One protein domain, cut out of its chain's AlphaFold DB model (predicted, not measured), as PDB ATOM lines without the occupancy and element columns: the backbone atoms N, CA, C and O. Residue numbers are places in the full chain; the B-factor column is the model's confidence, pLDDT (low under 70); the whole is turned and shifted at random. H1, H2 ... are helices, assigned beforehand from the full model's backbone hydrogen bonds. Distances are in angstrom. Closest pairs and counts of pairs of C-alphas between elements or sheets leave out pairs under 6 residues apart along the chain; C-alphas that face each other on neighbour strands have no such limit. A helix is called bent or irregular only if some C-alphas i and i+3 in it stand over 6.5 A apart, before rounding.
ATOM      1  N   ILE A 206      19.056 -32.149 -27.522       64.12
ATOM      2  CA  ILE A 206      18.752 -31.084 -26.551       64.12
ATOM      3  C   ILE A 206      17.316 -30.542 -26.762       64.12
ATOM      4  O   ILE A 206      16.664 -30.086 -25.824       64.12
ATOM      5  N   THR A 207      16.760 -30.705 -27.966       64.25
ATOM      6  CA  THR A 207      15.339 -30.482 -28.275       64.25
ATOM      7  C   THR A 207      14.386 -31.353 -27.439       64.25
ATOM      8  O   THR A 207      13.386 -30.850 -26.934       64.25
ATOM      9  N   GLY A 208      14.729 -32.618 -27.185       72.69
ATOM     10  CA  GLY A 208      13.980 -33.525 -26.310       72.69
ATOM     11  C   GLY A 208      13.973 -33.097 -24.839       72.69
ATOM     12  O   GLY A 208      12.984 -33.333 -24.147       72.69
ATOM     13  N   LEU A 209      15.019 -32.407 -24.363       72.06
ATOM     14  CA  LEU A 209      15.035 -31.827 -23.014       72.06
ATOM     15  C   LEU A 209      14.055 -30.651 -22.900       72.06
ATOM     16  O   LEU A 209      13.310 -30.571 -21.924       72.06
ATOM     17  N   ALA A 210      14.016 -29.764 -23.901       75.56
ATOM     18  CA  ALA A 210      13.048 -28.665 -23.926       75.56
ATOM     19  C   ALA A 210      11.603 -29.190 -23.907       75.56
ATOM     20  O   ALA A 210      10.767 -28.689 -23.152       75.56
ATOM     21  N   ASP A 211      11.312 -30.231 -24.687       78.44
ATOM     22  CA  ASP A 211       9.976 -30.825 -24.740       78.44
ATOM     23  C   ASP A 211       9.608 -31.566 -23.451       78.44
ATOM     24  O   ASP A 211       8.475 -31.446 -22.974       78.44
ATOM     25  N   TRP A 212      10.566 -32.253 -22.823       84.19
ATOM     26  CA  TRP A 212      10.368 -32.865 -21.509       84.19
ATOM     27  C   TRP A 212      10.062 -31.816 -20.431       84.19
ATOM     28  O   TRP A 212       9.083 -31.965 -19.698       84.19
ATOM     29  N   LEU A 213      10.824 -30.717 -20.378       79.62
ATOM     30  CA  LEU A 213      10.598 -29.621 -19.426       79.62
ATOM     31  C   LEU A 213       9.213 -28.979 -19.616       79.62
ATOM     32  O   LEU A 213       8.505 -28.724 -18.638       79.62
ATOM     33  N   ARG A 214       8.776 -28.782 -20.869       82.19
ATOM     34  CA  ARG A 214       7.405 -28.326 -21.173       82.19
ATOM     35  C   ARG A 214       6.361 -29.329 -20.710       82.19
ATOM     36  O   ARG A 214       5.340 -28.929 -20.150       82.19
ATOM     37  N   GLN A 215       6.601 -30.617 -20.937       83.94
ATOM     38  CA  GLN A 215       5.680 -31.663 -20.516       83.94
ATOM     39  C   GLN A 215       5.543 -31.694 -18.989       83.94
ATOM     40  O   GLN A 215       4.416 -31.771 -18.502       83.94
ATOM     41  N   GLN A 216       6.640 -31.553 -18.241       80.56
ATOM     42  CA  GLN A 216       6.595 -31.448 -16.779       80.56
ATOM     43  C   GLN A 216       5.806 -30.222 -16.326       80.56
ATOM     44  O   GLN A 216       4.856 -30.354 -15.553       80.56
ATOM     45  N   ALA A 217       6.096 -29.043 -16.886       83.88
ATOM     46  CA  ALA A 217       5.346 -27.826 -16.576       83.88
ATOM     47  C   ALA A 217       3.832 -27.994 -16.815       83.88
ATOM     48  O   ALA A 217       3.012 -27.529 -16.021       83.88
ATOM     49  N   ASN A 218       3.447 -28.694 -17.887       83.31
ATOM     50  CA  ASN A 218       2.045 -28.961 -18.198       83.31
ATOM     51  C   ASN A 218       1.406 -29.968 -17.227       83.31
ATOM     52  O   ASN A 218       0.265 -29.751 -16.821       83.31
ATOM     53  N   ARG A 219       2.133 -31.013 -16.798       82.12
ATOM     54  CA  ARG A 219       1.658 -31.959 -15.769       82.12
ATOM     55  C   ARG A 219       1.362 -31.241 -14.452       82.12
ATOM     56  O   ARG A 219       0.280 -31.424 -13.892       82.12
ATOM     57  N   HIS A 220       2.266 -30.367 -14.008       79.06
ATOM     58  CA  HIS A 220       2.051 -29.543 -12.815       79.06
ATOM     59  C   HIS A 220       0.861 -28.589 -12.979       79.06
ATOM     60  O   HIS A 220       0.099 -28.394 -12.033       79.06
ATOM     61  N   GLN A 221       0.639 -28.034 -14.177       81.88
ATOM     62  CA  GLN A 221      -0.505 -27.151 -14.424       81.88
ATOM     63  C   GLN A 221      -1.857 -27.877 -14.356       81.88
ATOM     64  O   GLN A 221      -2.849 -27.275 -13.950       81.88
ATOM     65  N   THR A 222      -1.907 -29.155 -14.731       79.31
ATOM     66  CA  THR A 222      -3.122 -29.981 -14.630       79.31
ATOM     67  C   THR A 222      -3.343 -30.589 -13.244       79.31
ATOM     68  O   THR A 222      -4.395 -31.179 -13.006       79.31
ATOM     69  N   SER A 223      -2.381 -30.455 -12.327       81.31
ATOM     70  CA  SER A 223      -2.513 -30.945 -10.953       81.31
ATOM     71  C   SER A 223      -3.555 -30.139 -10.169       81.31
ATOM     72  O   SER A 223      -3.683 -28.928 -10.349       81.31
ATOM     73  N   ILE A 224      -4.255 -30.798  -9.239       66.00
ATOM     74  CA  ILE A 224      -5.225 -30.179  -8.313       66.00
ATOM     75  C   ILE A 224      -4.565 -29.044  -7.502       66.00
ATOM     76  O   ILE A 224      -5.220 -28.069  -7.134       66.00
ATOM     77  N   CYS A 225      -3.248 -29.121  -7.299       72.62
ATOM     78  CA  CYS A 225      -2.460 -28.120  -6.586       72.62
ATOM     79  C   CYS A 225      -2.057 -26.909  -7.447       72.62
ATOM     80  O   CYS A 225      -1.355 -26.032  -6.955       72.62
ATOM     81  N   CYS A 226      -2.478 -26.796  -8.714       67.00
ATOM     82  CA  CYS A 226      -2.045 -25.707  -9.603       67.00
ATOM     83  C   CYS A 226      -2.499 -24.306  -9.155       67.00
ATOM     84  O   CYS A 226      -2.026 -23.303  -9.692       67.00
ATOM     85  N   GLY A 227      -3.408 -24.219  -8.177       73.69
ATOM     86  CA  GLY A 227      -3.771 -22.980  -7.491       73.69
ATOM     87  C   GLY A 227      -2.679 -22.446  -6.559       73.69
ATOM     88  O   GLY A 227      -2.629 -21.228  -6.352       73.69
ATOM     89  N   ASP A 228      -1.802 -23.324  -6.063       86.75
ATOM     90  CA  ASP A 228      -0.744 -23.019  -5.103       86.75
ATOM     91  C   ASP A 228       0.310 -22.070  -5.714       86.75
ATOM     92  O   ASP A 228       0.803 -22.311  -6.825       86.75
ATOM     93  N   PRO A 229       0.658 -20.960  -5.036       82.12
ATOM     94  CA  PRO A 229       1.641 -20.002  -5.533       82.12
ATOM     95  C   PRO A 229       3.043 -20.598  -5.753       82.12
ATOM     96  O   PRO A 229       3.737 -20.147  -6.667       82.12
ATOM     97  N   VAL A 230       3.451 -21.608  -4.977       79.81
ATOM     98  CA  VAL A 230       4.742 -22.303  -5.123       79.81
ATOM     99  C   VAL A 230       4.749 -23.123  -6.409       79.81
ATOM    100  O   VAL A 230       5.632 -22.942  -7.247       79.81
ATOM    101  N   VAL A 231       3.705 -23.926  -6.637       77.38
ATOM    102  CA  VAL A 231       3.559 -24.738  -7.860       77.38
ATOM    103  C   VAL A 231       3.490 -23.845  -9.105       77.38
ATOM    104  O   VAL A 231       4.095 -24.142 -10.133       77.38
ATOM    105  N   LYS A 232       2.819 -22.687  -9.024       81.38
ATOM    106  CA  LYS A 232       2.809 -21.697 -10.117       81.38
ATOM    107  C   LYS A 232       4.196 -21.120 -10.410       81.38
ATOM    108  O   LYS A 232       4.523 -20.911 -11.582       81.38
ATOM    109  N   ALA A 233       4.996 -20.842  -9.380       79.62
ATOM    110  CA  ALA A 233       6.364 -20.353  -9.548       79.62
ATOM    111  C   ALA A 233       7.269 -21.423 -10.183       79.62
ATOM    112  O   ALA A 233       8.067 -21.110 -11.072       79.62
ATOM    113  N   GLU A 234       7.092 -22.684  -9.800       79.88
ATOM    114  CA  GLU A 234       7.812 -23.823 -10.369       79.88
ATOM    115  C   GLU A 234       7.450 -24.062 -11.844       79.88
ATOM    116  O   GLU A 234       8.341 -24.107 -12.691       79.88
ATOM    117  N   ILE A 235       6.156 -24.073 -12.198       81.81
ATOM    118  CA  ILE A 235       5.687 -24.152 -13.598       81.81
ATOM    119  C   ILE A 235       6.305 -23.035 -14.445       81.81
ATOM    120  O   ILE A 235       6.750 -23.270 -15.573       81.81
ATOM    121  N   LYS A 236       6.336 -21.807 -13.911       84.00
ATOM    122  CA  LYS A 236       6.944 -20.661 -14.594       84.00
ATOM    123  C   LYS A 236       8.442 -20.882 -14.819       84.00
ATOM    124  O   LYS A 236       8.946 -20.565 -15.894       84.00
ATOM    125  N   THR A 237       9.128 -21.444 -13.829       83.38
ATOM    126  CA  THR A 237      10.561 -21.745 -13.896       83.38
ATOM    127  C   THR A 237      10.836 -22.817 -14.947       83.38
ATOM    128  O   THR A 237      11.621 -22.574 -15.858       83.38
ATOM    129  N   LEU A 238      10.125 -23.947 -14.916       80.75
ATOM    130  CA  LEU A 238      10.277 -25.031 -15.895       80.75
ATOM    131  C   LEU A 238      10.061 -24.558 -17.341       80.75
ATOM    132  O   LEU A 238      10.796 -24.961 -18.242       80.75
ATOM    133  N   ARG A 239       9.100 -23.656 -17.571       84.31
ATOM    134  CA  ARG A 239       8.876 -23.044 -18.893       84.31
ATOM    135  C   ARG A 239      10.027 -22.153 -19.334       84.31
ATOM    136  O   ARG A 239      10.476 -22.283 -20.467       84.31
ATOM    137  N   ALA A 240      10.526 -21.300 -18.440       80.00
ATOM    138  CA  ALA A 240      11.681 -20.457 -18.731       80.00
ATOM    139  C   ALA A 240      12.919 -21.303 -19.076       80.00
ATOM    140  O   ALA A 240      13.636 -20.989 -20.024       80.00
ATOM    141  N   TRP A 241      13.128 -22.415 -18.366       81.88
ATOM    142  CA  TRP A 241      14.192 -23.373 -18.674       81.88
ATOM    143  C   TRP A 241      13.996 -24.044 -20.033       81.88
ATOM    144  O   TRP A 241      14.931 -24.088 -20.829       81.88
ATOM    145  N   ALA A 242      12.789 -24.522 -20.342       83.38
ATOM    146  CA  ALA A 242      12.503 -25.124 -21.642       83.38
ATOM    147  C   ALA A 242      12.765 -24.157 -22.805       83.38
ATOM    148  O   ALA A 242      13.287 -24.550 -23.850       83.38
ATOM    149  N   ASP A 243      12.421 -22.885 -22.622       80.12
ATOM    150  CA  ASP A 243      12.646 -21.854 -23.625       80.12
ATOM    151  C   ASP A 243      14.120 -21.458 -23.734       80.12
ATOM    152  O   ASP A 243      14.593 -21.257 -24.849       80.12
ATOM    153  N   ALA A 244      14.872 -21.440 -22.630       78.00
ATOM    154  CA  ALA A 244      16.324 -21.268 -22.668       78.00
ATOM    155  C   ALA A 244      17.003 -22.404 -23.452       78.00
ATOM    156  O   ALA A 244      17.833 -22.158 -24.324       78.00
ATOM    157  N   VAL A 245      16.594 -23.651 -23.210       79.25
ATOM    158  CA  VAL A 245      17.096 -24.825 -23.939       79.25
ATOM    159  C   VAL A 245      16.721 -24.756 -25.430       79.25
ATOM    160  O   VAL A 245      17.543 -25.055 -26.300       79.25
ATOM    161  N   ALA A 246      15.507 -24.304 -25.756       79.50
ATOM    162  CA  ALA A 246      15.072 -24.099 -27.140       79.50
ATOM    163  C   ALA A 246      15.829 -22.955 -27.842       79.50
ATOM    164  O   ALA A 246      16.143 -23.052 -29.028       79.50
ATOM    165  N   ALA A 247      16.143 -21.877 -27.122       75.06
ATOM    166  CA  ALA A 247      16.960 -20.781 -27.631       75.06
ATOM    167  C   ALA A 247      18.372 -21.267 -27.983       75.06
ATOM    168  O   ALA A 247      18.840 -21.031 -29.095       75.06
ATOM    169  N   LEU A 248      19.005 -22.028 -27.082       75.88
ATOM    170  CA  LEU A 248      20.342 -22.598 -27.283       75.88
ATOM    171  C   LEU A 248      20.419 -23.580 -28.462       75.88
ATOM    172  O   LEU A 248      21.480 -23.729 -29.058       75.88
ATOM    173  N   THR A 249      19.309 -24.232 -28.812       75.88
ATOM    174  CA  THR A 249      19.241 -25.214 -29.912       75.88
ATOM    175  C   THR A 249      18.702 -24.659 -31.221       75.88
ATOM    176  O   THR A 249      18.728 -25.352 -32.237       75.88
ATOM    177  N   SER A 250      18.207 -23.423 -31.230       72.31
ATOM    178  CA  SER A 250      17.749 -22.795 -32.464       72.31
ATOM    179  C   SER A 250      18.954 -22.555 -33.385       72.31
ATOM    180  O   SER A 250      19.996 -22.125 -32.884       72.31
ATOM    181  N   PRO A 251      18.845 -22.773 -34.709       71.62
ATOM    182  CA  PRO A 251      19.934 -22.484 -35.636       71.62
ATOM    183  C   PRO A 251      20.413 -21.037 -35.478       71.62
ATOM    184  O   PRO A 251      19.595 -20.111 -35.382       71.62
ATOM    185  N   ALA A 252      21.728 -20.834 -35.415       67.25
ATOM    186  CA  ALA A 252      22.289 -19.492 -35.456       67.25
ATOM    187  C   ALA A 252      22.092 -18.898 -36.850       67.25
ATOM    188  O   ALA A 252      22.232 -19.590 -37.865       67.25
ATOM    189  N   LYS A 253      21.729 -17.616 -36.914       69.00
ATOM    190  CA  LYS A 253      21.527 -16.952 -38.195       69.00
ATOM    191  C   LYS A 253      22.862 -16.364 -38.628       69.00
ATOM    192  O   LYS A 253      23.273 -15.319 -38.147       69.00
ATOM    193  N   VAL A 254      23.519 -17.003 -39.588       62.38
ATOM    194  CA  VAL A 254      24.758 -16.461 -40.154       62.38
ATOM    195  C   VAL A 254      24.440 -15.154 -40.898       62.38
ATOM    196  O   VAL A 254      23.682 -15.156 -41.869       62.38
ATOM    197  N   GLY A 255      24.986 -14.029 -40.422       70.00
ATOM    198  CA  GLY A 255      24.933 -12.727 -41.104       70.00
ATOM    199  C   GLY A 255      23.728 -11.819 -40.804       70.00
ATOM    200  O   GLY A 255      23.471 -10.904 -41.583       70.00
ATOM    201  N   GLY A 256      22.976 -12.046 -39.720       79.94
ATOM    202  CA  GLY A 256      21.916 -11.132 -39.256       79.94
ATOM    203  C   GLY A 256      22.235 -10.474 -37.911       79.94
ATOM    204  O   GLY A 256      23.100 -10.953 -37.185       79.94
ATOM    205  N   ASP A 257      21.515  -9.404 -37.555       88.31
ATOM    206  CA  ASP A 257      21.554  -8.863 -36.191       88.31
ATOM    207  C   ASP A 257      20.934  -9.891 -35.228       88.31
ATOM    208  O   ASP A 257      19.718 -10.109 -35.206       88.31
ATOM    209  N   GLU A 258      21.781 -10.565 -34.448       90.38
ATOM    210  CA  GLU A 258      21.365 -11.560 -33.451       90.38
ATOM    211  C   GLU A 258      20.397 -10.973 -32.419       90.38
ATOM    212  O   GLU A 258      19.551 -11.695 -31.887       90.38
ATOM    213  N   ARG A 259      20.455  -9.657 -32.178       93.75
ATOM    214  CA  ARG A 259      19.504  -8.975 -31.303       93.75
ATOM    215  C   ARG A 259      18.111  -8.922 -31.912       93.75
ATOM    216  O   ARG A 259      17.140  -9.203 -31.216       93.75
ATOM    217  N   GLU A 260      18.000  -8.612 -33.199       93.94
ATOM    218  CA  GLU A 260      16.717  -8.619 -33.910       93.94
ATOM    219  C   GLU A 260      16.128 -10.040 -33.960       93.94
ATOM    220  O   GLU A 260      14.929 -10.237 -33.739       93.94
ATOM    221  N   ALA A 261      16.981 -11.050 -34.177       92.19
ATOM    222  CA  ALA A 261      16.577 -12.455 -34.166       92.19
ATOM    223  C   ALA A 261      16.050 -12.898 -32.789       92.19
ATOM    224  O   ALA A 261      14.991 -13.531 -32.715       92.19
ATOM    225  N   PHE A 262      16.748 -12.528 -31.713       95.50
ATOM    226  CA  PHE A 262      16.304 -12.777 -30.344       95.50
ATOM    227  C   PHE A 262      14.983 -12.068 -30.032       95.50
ATOM    228  O   PHE A 262      14.052 -12.699 -29.537       95.50
ATOM    229  N   GLU A 263      14.872 -10.775 -30.344       96.69
ATOM    230  CA  GLU A 263      13.682  -9.975 -30.029       96.69
ATOM    231  C   GLU A 263      12.441 -10.505 -30.742       96.69
ATOM    232  O   GLU A 263      11.378 -10.602 -30.131       96.69
ATOM    233  N   LYS A 264      12.579 -10.947 -31.996       95.50
ATOM    234  CA  LYS A 264      11.494 -11.629 -32.704       95.50
ATOM    235  C   LYS A 264      11.094 -12.934 -32.006       95.50
ATOM    236  O   LYS A 264       9.913 -13.135 -31.724       95.50
ATOM    237  N   TRP A 265      12.062 -13.799 -31.698       94.94
ATOM    238  CA  TRP A 265      11.817 -15.091 -31.042       94.94
ATOM    239  C   TRP A 265      11.153 -14.943 -29.665       94.94
ATOM    240  O   TRP A 265      10.233 -15.698 -29.326       94.94
ATOM    241  N   ALA A 266      11.612 -13.965 -28.883       95.69
ATOM    242  CA  ALA A 266      11.118 -13.667 -27.548       95.69
ATOM    243  C   ALA A 266       9.728 -13.005 -27.607       95.69
ATOM    244  O   ALA A 266       8.839 -13.368 -26.833       95.69
ATOM    245  N   GLY A 267       9.498 -12.108 -28.572       96.00
ATOM    246  CA  GLY A 267       8.198 -11.478 -28.812       96.00
ATOM    247  C   GLY A 267       7.108 -12.480 -29.200       96.00
ATOM    248  O   GLY A 267       6.018 -12.447 -28.630       96.00
ATOM    249  N   GLU A 268       7.415 -13.438 -30.081       94.81
ATOM    250  CA  GLU A 268       6.496 -14.528 -30.468       94.81
ATOM    251  C   GLU A 268       6.071 -15.412 -29.277       94.81
ATOM    252  O   GLU A 268       5.016 -16.045 -29.319       94.81
ATOM    253  N   ARG A 269       6.867 -15.438 -28.201       93.75
ATOM    254  CA  ARG A 269       6.610 -16.205 -26.967       93.75
ATOM    255  C   ARG A 269       6.047 -15.363 -25.822       93.75
ATOM    256  O   ARG A 269       5.809 -15.891 -24.739       93.75
ATOM    257  N   GLY A 270       5.807 -14.073 -26.053       95.75
ATOM    258  CA  GLY A 270       5.220 -13.170 -25.062       95.75
ATOM    259  C   GLY A 270       6.182 -12.721 -23.958       95.75
ATOM    260  O   GLY A 270       5.726 -12.293 -22.897       95.75
ATOM    261  N   TYR A 271       7.497 -12.804 -24.180       94.56
ATOM    262  CA  TYR A 271       8.474 -12.194 -23.275       94.56
ATOM    263  C   TYR A 271       8.385 -10.664 -23.339       94.56
ATOM    264  O   TYR A 271       8.102 -10.081 -24.387       94.56
ATOM    265  N   ASN A 272       8.620  -9.994 -22.206       96.69
ATOM    266  CA  ASN A 272       8.592  -8.535 -22.152       96.69
ATOM    267  C   ASN A 272       9.930  -7.967 -22.650       96.69
ATOM    268  O   ASN A 272      10.949  -8.080 -21.974       96.69
ATOM    269  N   LEU A 273       9.887  -7.311 -23.809       97.56
ATOM    270  CA  LEU A 273      11.044  -6.724 -24.486       97.56
ATOM    271  C   LEU A 273      11.334  -5.267 -24.090       97.56
ATOM    272  O   LEU A 273      12.134  -4.615 -24.758       97.56
ATOM    273  N   GLU A 274      10.693  -4.733 -23.047       97.62
ATOM    274  CA  GLU A 274      11.000  -3.404 -22.507       97.62
ATOM    275  C   GLU A 274      12.494  -3.310 -22.163       97.62
ATOM    276  O   GLU A 274      13.065  -4.223 -21.563       97.62
ATOM    277  N   LYS A 275      13.145  -2.216 -22.571       96.31
ATOM    278  CA  LYS A 275      14.598  -2.030 -22.443       96.31
ATOM    279  C   LYS A 275      14.914  -0.903 -21.465       96.31
ATOM    280  O   LYS A 275      14.296   0.155 -21.520       96.31
ATOM    281  N   PHE A 276      15.946  -1.098 -20.650       95.12
ATOM    282  CA  PHE A 276      16.627  -0.039 -19.901       95.12
ATOM    283  C   PHE A 276      18.042   0.120 -20.467       95.12
ATOM    284  O   PHE A 276      18.980  -0.588 -20.090       95.12
ATOM    285  N   GLY A 277      18.193   1.038 -21.426       94.62
ATOM    286  CA  GLY A 277      19.445   1.218 -22.161       94.62
ATOM    287  C   GLY A 277      19.754   0.013 -23.052       94.62
ATOM    288  O   GLY A 277      18.977  -0.313 -23.948       94.62
ATOM    289  N   ILE A 278      20.893  -0.647 -22.815       92.38
ATOM    290  CA  ILE A 278      21.307  -1.832 -23.585       92.38
ATOM    291  C   ILE A 278      20.728  -3.149 -23.049       92.38
ATOM    292  O   ILE A 278      20.805  -4.153 -23.757       92.38
ATOM    293  N   PHE A 279      20.128  -3.145 -21.857       94.88
ATOM    294  CA  PHE A 279      19.604  -4.330 -21.171       94.88
ATOM    295  C   PHE A 279      18.079  -4.430 -21.278       94.88
ATOM    296  O   PHE A 279      17.397  -3.418 -21.454       94.88
ATOM    297  N   TYR A 280      17.534  -5.638 -21.126       96.69
ATOM    298  CA  TYR A 280      16.095  -5.843 -20.953       96.69
ATOM    299  C   TYR A 280      15.688  -5.576 -19.501       96.69
ATOM    300  O   TYR A 280      16.390  -5.945 -18.561       96.69
ATOM    301  N   ALA A 281      14.535  -4.931 -19.321       95.81
ATOM    302  CA  ALA A 281      13.994  -4.526 -18.026       95.81
ATOM    303  C   ALA A 281      13.668  -5.723 -17.124       95.81
ATOM    304  O   ALA A 281      13.718  -5.622 -15.898       95.81
ATOM    305  N   ARG A 282      13.301  -6.862 -17.724       96.12
ATOM    306  CA  ARG A 282      12.980  -8.082 -16.989       96.12
ATOM    307  C   ARG A 282      14.155  -9.050 -16.959       96.12
ATOM    308  O   ARG A 282      14.724  -9.384 -17.995       96.12
ATOM    309  N   ASN A 283      14.433  -9.573 -15.765       91.62
ATOM    310  CA  ASN A 283      15.518 -10.525 -15.523       91.62
ATOM    311  C   ASN A 283      15.399 -11.814 -16.350       91.62
ATOM    312  O   ASN A 283      16.416 -12.340 -16.785       91.62
ATOM    313  N   ASP A 284      14.184 -12.321 -16.584       91.50
ATOM    314  CA  ASP A 284      13.962 -13.527 -17.394       91.50
ATOM    315  C   ASP A 284      14.357 -13.304 -18.863       91.50
ATOM    316  O   ASP A 284      15.107 -14.085 -19.441       91.50
ATOM    317  N   THR A 285      13.932 -12.181 -19.433       94.81
ATOM    318  CA  THR A 285      14.259 -11.784 -20.808       94.81
ATOM    319  C   THR A 285      15.753 -11.481 -20.944       94.81
ATOM    320  O   THR A 285      16.382 -11.890 -21.917       94.81
ATOM    321  N   GLN A 286      16.355 -10.841 -19.937       96.44
ATOM    322  CA  GLN A 286      17.793 -10.578 -19.905       96.44
ATOM    323  C   GLN A 286      18.631 -11.866 -19.810       96.44
ATOM    324  O   GLN A 286      19.649 -11.971 -20.492       96.44
ATOM    325  N   ALA A 287      18.212 -12.850 -19.010       90.56
ATOM    326  CA  ALA A 287      18.897 -14.140 -18.909       90.56
ATOM    327  C   ALA A 287      18.821 -14.927 -20.229       90.56
ATOM    328  O   ALA A 287      19.822 -15.484 -20.680       90.56
ATOM    329  N   LEU A 288      17.658 -14.917 -20.889       93.94
ATOM    330  CA  LEU A 288      17.497 -15.522 -22.213       93.94
ATOM    331  C   LEU A 288      18.373 -14.838 -23.261       93.94
ATOM    332  O   LEU A 288      18.996 -15.523 -24.070       93.94
ATOM    333  N   TRP A 289      18.476 -13.509 -23.212       95.25
ATOM    334  CA  TRP A 289      19.367 -12.761 -24.093       95.25
ATOM    335  C   TRP A 289      20.834 -13.156 -23.902       95.25
ATOM    336  O   TRP A 289      21.528 -13.408 -24.880       95.25
ATOM    337  N   GLN A 290      21.304 -13.294 -22.660       92.38
ATOM    338  CA  GLN A 290      22.675 -13.743 -22.384       92.38
ATOM    339  C   GLN A 290      22.942 -15.159 -22.914       92.38
ATOM    340  O   GLN A 290      23.988 -15.402 -23.515       92.38
ATOM    341  N   GLY A 291      21.984 -16.080 -22.754       88.81
ATOM    342  CA  GLY A 291      22.070 -17.416 -23.352       88.81
ATOM    343  C   GLY A 291      22.120 -17.368 -24.882       88.81
ATOM    344  O   GLY A 291      22.914 -18.072 -25.507       88.81
ATOM    345  N   TRP A 292      21.332 -16.481 -25.492       92.12
ATOM    346  CA  TRP A 292      21.332 -16.253 -26.936       92.12
ATOM    347  C   TRP A 292      22.669 -15.697 -27.440       92.12
ATOM    348  O   TRP A 292      23.184 -16.163 -28.455       92.12
ATOM    349  N   GLN A 293      23.265 -14.748 -26.713       89.94
ATOM    350  CA  GLN A 293      24.591 -14.205 -27.016       89.94
ATOM    351  C   GLN A 293      25.681 -15.276 -26.915       89.94
ATOM    352  O   GLN A 293      26.530 -15.349 -27.798       89.94
ATOM    353  N   ALA A 294      25.640 -16.134 -25.891       84.94
ATOM    354  CA  ALA A 294      26.586 -17.242 -25.754       84.94
ATOM    355  C   ALA A 294      26.488 -18.218 -26.939       84.94
ATOM    356  O   ALA A 294      27.504 -18.605 -27.511       84.94
ATOM    357  N   ARG A 295      25.266 -18.554 -27.374       86.25
ATOM    358  CA  ARG A 295      25.036 -19.364 -28.581       86.25
ATOM    359  C   ARG A 295      25.594 -18.691 -29.836       86.25
ATOM    360  O   ARG A 295      26.227 -19.352 -30.655       86.25
ATOM    361  N   ALA A 296      25.328 -17.396 -30.002       82.56
ATOM    362  CA  ALA A 296      25.808 -16.633 -31.146       82.56
ATOM    363  C   ALA A 296      27.340 -16.584 -31.188       82.56
ATOM    364  O   ALA A 296      27.902 -16.810 -32.251       82.56
ATOM    365  N   ALA A 297      28.004 -16.379 -30.045       80.25
ATOM    366  CA  ALA A 297      29.461 -16.436 -29.940       80.25
ATOM    367  C   ALA A 297      29.999 -17.797 -30.406       80.25
ATOM    368  O   ALA A 297      30.837 -17.845 -31.293       80.25
ATOM    369  N   LEU A 298      29.402 -18.897 -29.931       76.81
ATOM    370  CA  LEU A 298      29.767 -20.259 -30.347       76.81
ATOM    371  C   LEU A 298      29.491 -20.564 -31.833       76.81
ATOM    372  O   LEU A 298      29.999 -21.549 -32.359       76.81
ATOM    373  N   SER A 299      28.646 -19.772 -32.502       74.12
ATOM    374  CA  SER A 299      28.231 -20.013 -33.894       74.12
ATOM    375  C   SER A 299      28.872 -19.064 -34.906       74.12
ATOM    376  O   SER A 299      29.015 -19.421 -36.074       74.12
ATOM    377  N   ALA A 300      29.223 -17.846 -34.488       64.44
ATOM    378  CA  ALA A 300      29.869 -16.842 -35.329       64.44
ATOM    379  C   ALA A 300      31.321 -17.217 -35.656       64.44
ATOM    380  O   ALA A 300      31.861 -16.777 -36.669       64.44
ATOM    381  N   ASP A 301      31.916 -18.087 -34.849       53.66
ATOM    382  CA  ASP A 301      33.340 -18.385 -34.857       53.66
ATOM    383  C   ASP A 301      33.786 -19.426 -35.903       53.66
ATOM    384  O   ASP A 301      34.856 -20.029 -35.832       53.66
TER     385      ASP A 301
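AT A GLANCE: This is residues 206 to 301 of the 359 residues of a protein of Pandoraea sputorum (UniProt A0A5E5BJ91). Two long helices, H1 and H3, fold back side by side as a hairpin with short H2 at its turn; H5 runs along the far part of H3, on the side away from H1, and H4 packs on H5. The 96 printed residues hold five named helices, H1 to H5 in order, and no named strand: all helix. The whole is only just compact, close to loose, with a radius of gyration of the C-alphas of 14.8 A, and only just elongated, with spans of 48 by 32 by 18 A.

IN THESE COORDINATES: H1, residues 206 to 222, begins at C-alpha (18.752, -31.084, -26.551) and is 24.9 A long. H2, residues 224 to 227, is irregular: its first and last C-alphas are 7.4 A apart. H3, residues 229 to 249, is 30.5 A long. H4 is residues 258 to 268, 15.5 A. H5, residues 283 to 300, is 25.3 A long and ends at C-alpha (29.869, -16.842, -35.329).

HOW THE PARTS SIT: H1 touches H3 at a shallow tilt of 18 degrees, opposite ways; their closest C-alphas, of Ala 210 and Ala 242, are 4.2 A apart. H2 is close to but not clearly touching H3, at 6.3 A between the C-alphas of Cys 226 and Lys 232, and likewise H1, at 6.5 A between those of His 220 and Cys 226. H3, with residues 240 to 248 alone, touches H5 at a shallow tilt of 17 degrees, the same way; the closest C-alphas, of Leu 248 and Arg 295, are 5.8 A apart. H4 and H5 form a helical hairpin: they touch at a steep tilt of 44 degrees, opposite ways, with the C-alphas of Phe 262 and Trp 289 closest at 7.0 A. H3 and H4 are only just apart, closest 8.4 A; H1 is apart from H4 and H5. Helix packing is mostly aligned, only just: 2 of 3 touching pairs are at a shallow tilt. Every O i to N i+4 pair is within hydrogen-bond range in H1, H3, H4 and H5; H2 is too short for such a pair.

THE WHOLE: The two C-alphas farthest apart, of Ile 224 and Asp 301, are 48.3 A apart. The printed part has no cut. The link from H4 to H5, residues 269 to 282, is long; in it residues 275 to 276 pair antiparallel with 279 to 280. Mean pLDDT of the printed part is 83.7; residues 206 to 207, 224, 226, 252 to 254 and 300 to 301 are under 70.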